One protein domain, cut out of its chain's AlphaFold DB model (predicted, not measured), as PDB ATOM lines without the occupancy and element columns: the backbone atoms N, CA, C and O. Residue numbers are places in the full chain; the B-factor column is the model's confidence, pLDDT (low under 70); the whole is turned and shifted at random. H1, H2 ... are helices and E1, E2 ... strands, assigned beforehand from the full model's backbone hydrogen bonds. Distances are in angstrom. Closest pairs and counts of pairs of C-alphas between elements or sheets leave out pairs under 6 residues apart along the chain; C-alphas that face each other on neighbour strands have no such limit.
ATOM      1  N   ASP A   5      76.650 115.862  15.988       66.75
ATOM      2  CA  ASP A   5      75.286 116.383  16.034       66.75
ATOM      3  C   ASP A   5      74.836 116.593  17.482       66.75
ATOM      4  O   ASP A   5      74.116 117.555  17.760       66.75
ATOM      5  N   VAL A   6      75.355 115.804  18.430       67.12
ATOM      6  CA  VAL A   6      75.124 115.989  19.875       67.12
ATOM      7  C   VAL A   6      75.534 117.387  20.352       67.12
ATOM      8  O   VAL A   6      74.828 117.987  21.160       67.12
ATOM      9  N   ILE A   7      76.612 117.974  19.816       65.94
ATOM     10  CA  ILE A   7      77.040 119.333  20.204       65.94
ATOM     11  C   ILE A   7      75.978 120.369  19.805       65.94
ATOM     12  O   ILE A   7      75.683 121.296  20.561       65.94
ATOM     13  N   SER A   8      75.356 120.189  18.638       64.88
ATOM     14  CA  SER A   8      74.296 121.079  18.153       64.88
ATOM     15  C   SER A   8      72.991 120.956  18.953       64.88
ATOM     16  O   SER A   8      72.241 121.931  19.046       64.88
ATOM     17  N   GLN A   9      72.756 119.801  19.588       68.06
ATOM     18  CA  GLN A   9      71.569 119.516  20.400       68.06
ATOM     19  C   GLN A   9      71.578 120.227  21.762       68.06
ATOM     20  O   GLN A   9      70.521 120.381  22.370       68.06
ATOM     21  N   PHE A  10      72.731 120.721  22.239       64.19
ATOM     22  CA  PHE A  10      72.781 121.510  23.480       64.19
ATOM     23  C   PHE A  10      72.207 122.928  23.326       64.19
ATOM     24  O   PHE A  10      72.011 123.631  24.321       64.19
ATOM     25  N   HIS A  11      71.902 123.354  22.099       57.50
ATOM     26  CA  HIS A  11      71.313 124.659  21.838       57.50
ATOM     27  C   HIS A  11      69.897 124.758  22.434       57.50
ATOM     28  O   HIS A  11      68.983 124.051  22.021       57.50
ATOM     29  N   GLY A  12      69.714 125.658  23.406       55.94
ATOM     30  CA  GLY A  12      68.436 125.861  24.105       55.94
ATOM     31  C   GLY A  12      68.293 125.098  25.426       55.94
ATOM     32  O   GLY A  12      67.293 125.274  26.125       55.94
ATOM     33  N   LEU A  13      69.289 124.299  25.824       58.34
ATOM     34  CA  LEU A  13      69.319 123.722  27.165       58.34
ATOM     35  C   LEU A  13      69.705 124.782  28.203       58.34
ATOM     36  O   LEU A  13      70.520 125.671  27.969       58.34
ATOM     37  N   LYS A  14      69.148 124.646  29.410       54.34
ATOM     38  CA  LYS A  14      69.413 125.538  30.556       54.34
ATOM     39  C   LYS A  14      70.878 125.505  31.032       54.34
ATOM     40  O   LYS A  14      71.258 126.287  31.900       54.34
ATOM     41  N   ILE A  15      71.673 124.567  30.515       55.69
ATOM     42  CA  ILE A  15      73.094 124.373  30.801       55.69
ATOM     43  C   ILE A  15      73.808 124.262  29.453       55.69
ATOM     44  O   ILE A  15      73.714 123.238  28.782       55.69
ATOM     45  N   MET A  16      74.511 125.323  29.071       58.66
ATOM     46  CA  MET A  16      75.461 125.309  27.961       58.66
ATOM     47  C   MET A  16      76.795 124.732  28.459       58.66
ATOM     48  O   MET A  16      77.280 125.192  29.500       58.66
ATOM     49  N   PRO A  17      77.399 123.745  27.774       64.31
ATOM     50  CA  PRO A  17      78.730 123.264  28.126       64.31
ATOM     51  C   PRO A  17      79.753 124.392  27.968       64.31
ATOM     52  O   PRO A  17      79.801 125.028  26.926       64.31
ATOM     53  N   SER A  18      80.577 124.647  28.984       69.88
ATOM     54  CA  SER A  18      81.680 125.623  28.887       69.88
ATOM     55  C   SER A  18      82.976 124.998  28.352       69.88
ATOM     56  O   SER A  18      83.912 125.718  28.017       69.88
ATOM     57  N   LEU A  19      83.035 123.661  28.282       74.94
ATOM     58  CA  LEU A  19      84.219 122.879  27.936       74.94
ATOM     59  C   LEU A  19      83.826 121.588  27.200       74.94
ATOM     60  O   LEU A  19      82.907 120.889  27.625       74.94
ATOM     61  N   TYR A  20      84.570 121.249  26.151       80.81
ATOM     62  CA  TYR A  20      84.554 119.967  25.455       80.81
ATOM     63  C   TYR A  20      85.932 119.311  25.591       80.81
ATOM     64  O   TYR A  20      86.933 119.887  25.169       80.81
ATOM     65  N   TYR A  21      85.982 118.129  26.205       82.69
ATOM     66  CA  TYR A  21      87.203 117.338  26.388       82.69
ATOM     67  C   TYR A  21      87.266 116.222  25.350       82.69
ATOM     68  O   TYR A  21      86.274 115.518  25.146       82.69
ATOM     69  N   THR A  22      88.424 116.027  24.726       85.81
ATOM     70  CA  THR A  22      88.628 114.930  23.775       85.81
ATOM     71  C   THR A  22      90.082 114.466  23.726       85.81
ATOM     72  O   THR A  22      90.976 115.181  24.159       85.81
ATOM     73  N   THR A  23      90.312 113.265  23.200       86.94
ATOM     74  CA  THR A  23      91.639 112.730  22.859       86.94
ATOM     75  C   THR A  23      91.702 112.631  21.333       86.94
ATOM     76  O   THR A  23      91.231 111.652  20.762       86.94
ATOM     77  N   PRO A  24      92.119 113.689  20.617       86.00
ATOM     78  CA  PRO A  24      91.952 113.727  19.165       86.00
ATOM     79  C   PRO A  24      92.952 112.822  18.429       86.00
ATOM     80  O   PRO A  24      92.663 112.313  17.340       86.00
ATOM     81  N   THR A  25      94.106 112.589  19.053       85.50
ATOM     82  CA  THR A  25      95.165 111.719  18.556       85.50
ATOM     83  C   THR A  25      95.035 110.340  19.198       85.50
ATOM     84  O   THR A  25      95.255 110.191  20.393       85.50
ATOM     85  N   PHE A  26      94.640 109.337  18.404       84.75
ATOM     86  CA  PHE A  26      94.392 107.954  18.851       84.75
ATOM     87  C   PHE A  26      93.417 107.844  20.029       84.75
ATOM     88  O   PHE A  26      93.695 107.221  21.047       84.75
ATOM     89  N   HIS A  27      92.229 108.413  19.840       81.88
ATOM     90  CA  HIS A  27      91.187 108.572  20.846       81.88
ATOM     91  C   HIS A  27      91.014 107.384  21.796       81.88
ATOM     92  O   HIS A  27      90.660 106.290  21.370       81.88
ATOM     93  N   ASN A  28      91.121 107.602  23.102       74.56
ATOM     94  CA  ASN A  28      90.846 106.574  24.104       74.56
ATOM     95  C   ASN A  28      89.321 106.426  24.315       74.56
ATOM     96  O   ASN A  28      88.664 107.421  24.630       74.56
ATOM     97  N   PRO A  29      88.702 105.233  24.142       78.06
ATOM     98  CA  PRO A  29      89.314 103.893  24.048       78.06
ATOM     99  C   PRO A  29      89.401 103.301  22.632       78.06
ATOM    100  O   PRO A  29      89.683 102.119  22.468       78.06
ATOM    101  N   THR A  30      89.071 104.068  21.600       83.75
ATOM    102  CA  THR A  30      88.841 103.563  20.240       83.75
ATOM    103  C   THR A  30      90.096 103.502  19.365       83.75
ATOM    104  O   THR A  30      90.050 102.874  18.311       83.75
ATOM    105  N   GLY A  31      91.184 104.174  19.748       78.94
ATOM    106  CA  GLY A  31      92.396 104.351  18.945       78.94
ATOM    107  C   GLY A  31      92.193 105.195  17.680       78.94
ATOM    108  O   GLY A  31      93.071 105.234  16.822       78.94
ATOM    109  N   ILE A  32      91.039 105.855  17.520       86.19
ATOM    110  CA  ILE A  32      90.705 106.597  16.297       86.19
ATOM    111  C   ILE A  32      91.485 107.910  16.251       86.19
ATOM    112  O   ILE A  32      91.381 108.729  17.159       86.19
ATOM    113  N   LEU A  33      92.192 108.145  15.149       85.31
ATOM    114  CA  LEU A  33      92.746 109.452  14.816       85.31
ATOM    115  C   LEU A  33      91.669 110.320  14.155       85.31
ATOM    116  O   LEU A  33      91.022 109.893  13.193       85.31
ATOM    117  N   PHE A  34      91.452 111.530  14.666       87.62
ATOM    118  CA  PHE A  34      90.507 112.463  14.053       87.62
ATOM    119  C   PHE A  34      91.083 113.018  12.749       87.62
ATOM    120  O   PHE A  34      92.279 113.273  12.636       87.62
ATOM    121  N   SER A  35      90.223 113.222  11.752       85.75
ATOM    122  CA  SER A  35      90.625 113.862  10.499       85.75
ATOM    123  C   SER A  35      90.609 115.388  10.613       85.75
ATOM    124  O   SER A  35      89.871 115.953  11.425       85.75
ATOM    125  N   ASP A  36      91.325 116.070   9.717       83.31
ATOM    126  CA  ASP A  36      91.308 117.538   9.616       83.31
ATOM    127  C   ASP A  36      89.887 118.111   9.518       83.31
ATOM    128  O   ASP A  36      89.576 119.156  10.091       83.31
ATOM    129  N   ASN A  37      88.986 117.416   8.818       85.19
ATOM    130  CA  ASN A  37      87.598 117.849   8.696       85.19
ATOM    131  C   ASN A  37      86.878 117.858  10.055       85.19
ATOM    132  O   ASN A  37      86.119 118.785  10.344       85.19
ATOM    133  N   VAL A  38      87.142 116.867  10.913       85.69
ATOM    134  CA  VAL A  38      86.589 116.822  12.275       85.69
ATOM    135  C   VAL A  38      87.101 118.009  13.094       85.69
ATOM    136  O   VAL A  38      86.298 118.686  13.736       85.69
ATOM    137  N   TYR A  39      88.395 118.330  13.012       85.56
ATOM    138  CA  TYR A  39      88.981 119.496  13.685       85.56
ATOM    139  C   TYR A  39      88.324 120.812  13.265       85.56
ATOM    140  O   TYR A  39      87.915 121.613  14.110       85.56
ATOM    141  N   GLN A  40      88.141 121.007  11.959       85.44
ATOM    142  CA  GLN A  40      87.489 122.201  11.420       85.44
ATOM    143  C   GLN A  40      86.034 122.332  11.888       85.44
ATOM    144  O   GLN A  40      85.575 123.438  12.186       85.44
ATOM    145  N   ILE A  41      85.295 121.221  11.970       86.75
ATOM    146  CA  ILE A  41      83.916 121.225  12.472       86.75
ATOM    147  C   ILE A  41      83.890 121.555  13.969       86.75
ATOM    148  O   ILE A  41      83.129 122.438  14.370       86.75
ATOM    149  N   LEU A  42      84.740 120.920  14.782       85.44
ATOM    150  CA  LEU A  42      84.815 121.176  16.224       85.44
ATOM    151  C   LEU A  42      85.095 122.651  16.523       85.44
ATOM    152  O   LEU A  42      84.383 123.255  17.323       85.44
ATOM    153  N   ILE A  43      86.051 123.268  15.827       85.12
ATOM    154  CA  ILE A  43      86.373 124.695  15.999       85.12
ATOM    155  C   ILE A  43      85.193 125.588  15.602       85.12
ATOM    156  O   ILE A  43      84.880 126.558  16.299       85.12
ATOM    157  N   LYS A  44      84.501 125.276  14.499       85.56
ATOM    158  CA  LYS A  44      83.294 126.016  14.092       85.56
ATOM    159  C   LYS A  44      82.204 125.936  15.161       85.56
ATOM    160  O   LYS A  44      81.569 126.950  15.446       85.56
ATOM    161  N   LEU A  45      82.004 124.763  15.762       84.12
ATOM    162  CA  LEU A  45      81.025 124.555  16.828       84.12
ATOM    163  C   LEU A  45      81.425 125.287  18.113       84.12
ATOM    164  O   LEU A  45      80.600 126.015  18.660       84.12
ATOM    165  N   ALA A  46      82.684 125.172  18.540       81.81
ATOM    166  CA  ALA A  46      83.224 125.870  19.708       81.81
ATOM    167  C   ALA A  46      83.009 127.380  19.619       81.81
ATOM    168  O   ALA A  46      82.555 128.006  20.571       81.81
ATOM    169  N   ARG A  47      83.235 127.961  18.436       80.94
ATOM    170  CA  ARG A  47      82.982 129.384  18.175       80.94
ATOM    171  C   ARG A  47      81.496 129.726  18.153       80.94
ATOM    172  O   ARG A  47      81.104 130.752  18.695       80.94
ATOM    173  N   LYS A  48      80.674 128.893  17.509       82.06
ATOM    174  CA  LYS A  48      79.225 129.116  17.399       82.06
ATOM    175  C   LYS A  48      78.532 129.073  18.762       82.06
ATOM    176  O   LYS A  48      77.579 129.815  18.975       82.06
ATOM    177  N   TYR A  49      78.999 128.201  19.651       77.31
ATOM    178  CA  TYR A  49      78.367 127.913  20.936       77.31
ATOM    179  C   TYR A  49      79.213 128.361  22.144       77.31
ATOM    180  O   TYR A  49      78.879 128.014  23.266       77.31
ATOM    181  N   ASP A  50      80.279 129.133  21.929       74.00
ATOM    182  CA  ASP A  50      81.159 129.713  22.961       74.00
ATOM    183  C   ASP A  50      81.600 128.726  24.063       74.00
ATOM    184  O   ASP A  50      81.437 128.971  25.261       74.00
ATOM    185  N   PHE A  51      82.172 127.592  23.649       74.75
ATOM    186  CA  PHE A  51      82.783 126.619  24.560       74.75
ATOM    187  C   PHE A  51      84.268 126.416  24.260       74.75
ATOM    188  O   PHE A  51      84.706 126.507  23.112       74.75
ATOM    189  N   LEU A  52      85.048 126.102  25.294       75.69
ATOM    190  CA  LEU A  52      86.464 125.769  25.157       75.69
ATOM    191  C   LEU A  52      86.629 124.319  24.685       75.69
ATOM    192  O   LEU A  52      85.934 123.434  25.175       75.69
ATOM    193  N   ILE A  53      87.583 124.047  23.797       81.69
ATOM    194  CA  ILE A  53      88.034 122.678  23.519       81.69
ATOM    195  C   ILE A  53      89.326 122.433  24.296       81.69
ATOM    196  O   ILE A  53      90.271 123.211  24.177       81.69
ATOM    197  N   THR A  54      89.372 121.352  25.070       79.88
ATOM    198  CA  THR A  54      90.600 120.838  25.678       79.88
ATOM    199  C   THR A  54      90.907 119.458  25.111       79.88
ATOM    200  O   THR A  54      89.998 118.650  24.898       79.88
ATOM    201  N   CYS A  55      92.180 119.217  24.824       83.06
ATOM    202  CA  CYS A  55      92.651 117.968  24.248       83.06
ATOM    203  C   CYS A  55      93.635 117.311  25.199       83.06
ATOM    204  O   CYS A  55      94.547 117.974  25.695       83.06
ATOM    205  N   ASP A  56      93.442 116.022  25.427       79.12
ATOM    206  CA  ASP A  56      94.458 115.166  26.012       79.12
ATOM    207  C   ASP A  56      95.178 114.455  24.864       79.12
ATOM    208  O   ASP A  56      94.595 113.666  24.124       79.12
ATOM    209  N   ASP A  57      96.425 114.849  24.650       70.19
ATOM    210  CA  ASP A  57      97.235 114.536  23.471       70.19
ATOM    211  C   ASP A  57      98.522 113.825  23.940       70.19
ATOM    212  O   ASP A  57      99.653 114.218  23.645       70.19
ATOM    213  N   VAL A  58      98.336 112.799  24.776       71.62
ATOM    214  CA  VAL A  58      99.414 111.992  25.378       71.62
ATOM    215  C   VAL A  58      99.904 110.870  24.462       71.62
ATOM    216  O   VAL A  58     101.073 110.490  24.529       71.62
ATOM    217  N   ASP A  59      99.048 110.388  23.560       67.69
ATOM    218  CA  ASP A  59      99.319 109.220  22.711       67.69
ATOM    219  C   ASP A  59      99.979 109.583  21.370       67.69
ATOM    220  O   ASP A  59     100.220 108.724  20.525       67.69
ATOM    221  N   ASN A  60     100.352 110.849  21.170       69.81
ATOM    222  CA  ASN A  60     100.931 111.353  19.918       69.81
ATOM    223  C   ASN A  60     102.239 110.649  19.520       69.81
ATOM    224  O   ASN A  60     102.625 110.671  18.353       69.81
ATOM    225  N   VAL A  61     102.930 110.052  20.496       69.19
ATOM    226  CA  VAL A  61     104.170 109.282  20.306       69.19
ATOM    227  C   VAL A  61     103.920 107.797  20.026       69.19
ATOM    228  O   VAL A  61     104.851 107.082  19.665       69.19
ATOM    229  N   LEU A  62     102.681 107.324  20.180       73.38
ATOM    230  CA  LEU A  62     102.279 105.922  20.056       73.38
ATOM    231  C   LEU A  62     101.570 105.665  18.718       73.38
ATOM    232  O   LEU A  62     100.459 105.143  18.674       73.38
ATOM    233  N   HIS A  63     102.218 106.037  17.611       75.00
ATOM    234  CA  HIS A  63     101.719 105.772  16.261       75.00
ATOM    235  C   HIS A  63     102.435 104.577  15.616       75.00
ATOM    236  O   HIS A  63     103.632 104.378  15.798       75.00
ATOM    237  N   TYR A  64     101.696 103.789  14.832       78.25
ATOM    238  CA  TYR A  64     102.235 102.604  14.146       78.25
ATOM    239  C   TYR A  64     102.645 102.852  12.688       78.25
ATOM    240  O   TYR A  64     103.199 101.960  12.056       78.25
ATOM    241  N   GLN A  65     102.332 104.027  12.139       76.69
ATOM    242  CA  GLN A  65     102.657 104.416  10.762       76.69
ATOM    243  C   GLN A  65     103.922 105.279  10.731       76.69
ATOM    244  O   GLN A  65     104.206 105.959  11.710       76.69
ATOM    245  N   ASP A  66     104.650 105.308   9.615       74.56
ATOM    246  CA  ASP A  66     105.845 106.159   9.481       74.56
ATOM    247  C   ASP A  66     105.497 107.662   9.443       74.56
ATOM    248  O   ASP A  66     106.281 108.513   9.869       74.56
ATOM    249  N   GLU A  67     104.296 107.996   8.962       73.69
ATOM    250  CA  GLU A  67     103.771 109.359   8.957       73.69
ATOM    251  C   GLU A  67     103.284 109.771  10.351       73.69
ATOM    252  O   GLU A  67     102.502 109.074  11.003       73.69
ATOM    253  N   LYS A  68     103.739 110.944  10.807       72.12
ATOM    254  CA  LYS A  68     103.338 111.505  12.100       72.12
ATOM    255  C   LYS A  68     101.900 112.030  12.033       72.12
ATOM    256  O   LYS A  68     101.545 112.659  11.033       72.12
ATOM    257  N   PRO A  69     101.093 111.851  13.095       70.38
ATOM    258  CA  PRO A  69      99.765 112.447  13.153       70.38
ATOM    259  C   PRO A  69      99.846 113.986  13.078       70.38
ATOM    260  O   PRO A  69     100.870 114.569  13.458       70.38
ATOM    261  N   PRO A  70      98.785 114.658  12.588       68.00
ATOM    262  CA  PRO A  70      98.728 116.113  12.523       68.00
ATOM    263  C   PRO A  70      98.997 116.746  13.894       68.00
ATOM    264  O   PRO A  70      98.569 116.251  14.934       68.00
ATOM    265  N   ILE A  71      99.738 117.853  13.875       67.31
ATOM    266  CA  ILE A  71     100.164 118.586  15.069       67.31
ATOM    267  C   ILE A  71      98.927 119.193  15.751       67.31
ATOM    268  O   ILE A  71      98.112 119.796  15.058       67.31
ATOM    269  N   TRP A  72      98.832 119.025  17.082       69.62
ATOM    270  CA  TRP A  72      97.847 119.542  18.056       69.62
ATOM    271  C   TRP A  72      96.644 120.291  17.463       69.62
ATOM    272  O   TRP A  72      96.814 121.344  16.846       69.62
ATOM    273  N   LEU A  73      95.417 119.863  17.795       65.62
ATOM    274  CA  LEU A  73      94.169 120.545  17.395       65.62
ATOM    275  C   LEU A  73      94.225 122.076  17.589       65.62
ATOM    276  O   LEU A  73      93.673 122.838  16.797       65.62
ATOM    277  N   PHE A  74      94.950 122.532  18.612       66.00
ATOM    278  CA  PHE A  74      95.188 123.940  18.914       66.00
ATOM    279  C   PHE A  74      95.762 124.770  17.747       66.00
ATOM    280  O   PHE A  74      95.460 125.958  17.635       66.00
ATOM    281  N   VAL A  75      96.553 124.172  16.850       67.44
ATOM    282  CA  VAL A  75      97.161 124.855  15.690       67.44
ATOM    283  C   VAL A  75      96.103 125.349  14.696       67.44
ATOM    284  O   VAL A  75      96.306 126.357  14.015       67.44
ATOM    285  N   TYR A  76      94.949 124.686  14.647       66.31
ATOM    286  CA  TYR A  76      93.858 125.019  13.734       66.31
ATOM    287  C   TYR A  76      93.020 126.215  14.225       66.31
ATOM    288  O   TYR A  76      92.236 126.783  13.457       66.31
ATOM    289  N   ASP A  77      93.185 126.656  15.478       67.19
ATOM    290  CA  ASP A  77      92.459 127.804  16.021       67.19
ATOM    291  C   ASP A  77      93.239 129.119  15.828       67.19
ATOM    292  O   ASP A  77      93.840 129.687  16.743       67.19
ATOM    293  N   HIS A  78      93.237 129.609  14.582       64.06
ATOM    294  CA  HIS A  78      93.907 130.842  14.152       64.06
ATOM    295  C   HIS A  78      93.469 132.093  14.956       64.06
ATOM    296  O   HIS A  78      92.519 132.786  14.589       64.06
ATOM    297  N   CYS A  79      94.208 132.406  16.028       58.91
ATOM    298  CA  CYS A  79      94.234 133.622  16.868       58.91
ATOM    299  C   CYS A  79      92.972 134.043  17.660       58.91
ATOM    300  O   CYS A  79      93.113 134.750  18.662       58.91
TER     301      CYS A  79
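This is residues 5 to 79 of the 187 residues of an uncharacterized protein of Glossina austeni (UniProt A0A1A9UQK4). A small sheet, E1 beside E2, has the one long helix, H2, packed on it through residues 42 to 47, and loops lengthen this body at both ends, around Lys 14 and Asp 66. The short helices H1 and H3 lie near H2. The 75 printed residues run H1, E1, H2, E2, H3; the sheet is parallel, the class mixed, with 31 residues in named elements, under half. It is only just compact, close to loose, with a radius of gyration of the C-alphas of 13.5 A, and elongated, spanning 45 by 29 by 18 A.

E1 is residues 19 to 22 and E2 52 to 55, each 10.0 A long. H2, residues 36 to 49, is 20.1 A long, from C-alpha 36 at (91.308, 117.538, 9.616). H1 is residues 5 to 9, 6.5 A, and H3 73 to 76, 5.8 A, ending at (93.858, 125.019, 13.734).

E1 and E2 are parallel at 21 degrees; N 20 and O 52 are within hydrogen-bond range, 2.8 A. E1, H2 and E2 form a strand-helix-strand unit, parallel neighbour strands with a helix between, its crossover right-handed. The closest C-alphas of H2 and E2, Ala 46 and Leu 52, are 6.3 A apart. H2 touches H3 with residues 39 to 43 alone, closest C-alphas Tyr 39 and Leu 73, 6.5 A. H1 is close to H2 but not clearly touching, closest C-alphas Ile 7 and Leu 45, 7.4 A. H1 and H3 are apart. In H1 and H2 every O i to N i+4 pair is within hydrogen-bond range; H3 is too short for one.

The farthest C-alphas, Lys 14 and Asp 66, are 46.3 A apart. The printed part has no cut. The links E1 to H2 and E2 to H3 are long. The model's pLDDT is under 70 at residues 5 to 18, 59 to 61 and 70 to 79.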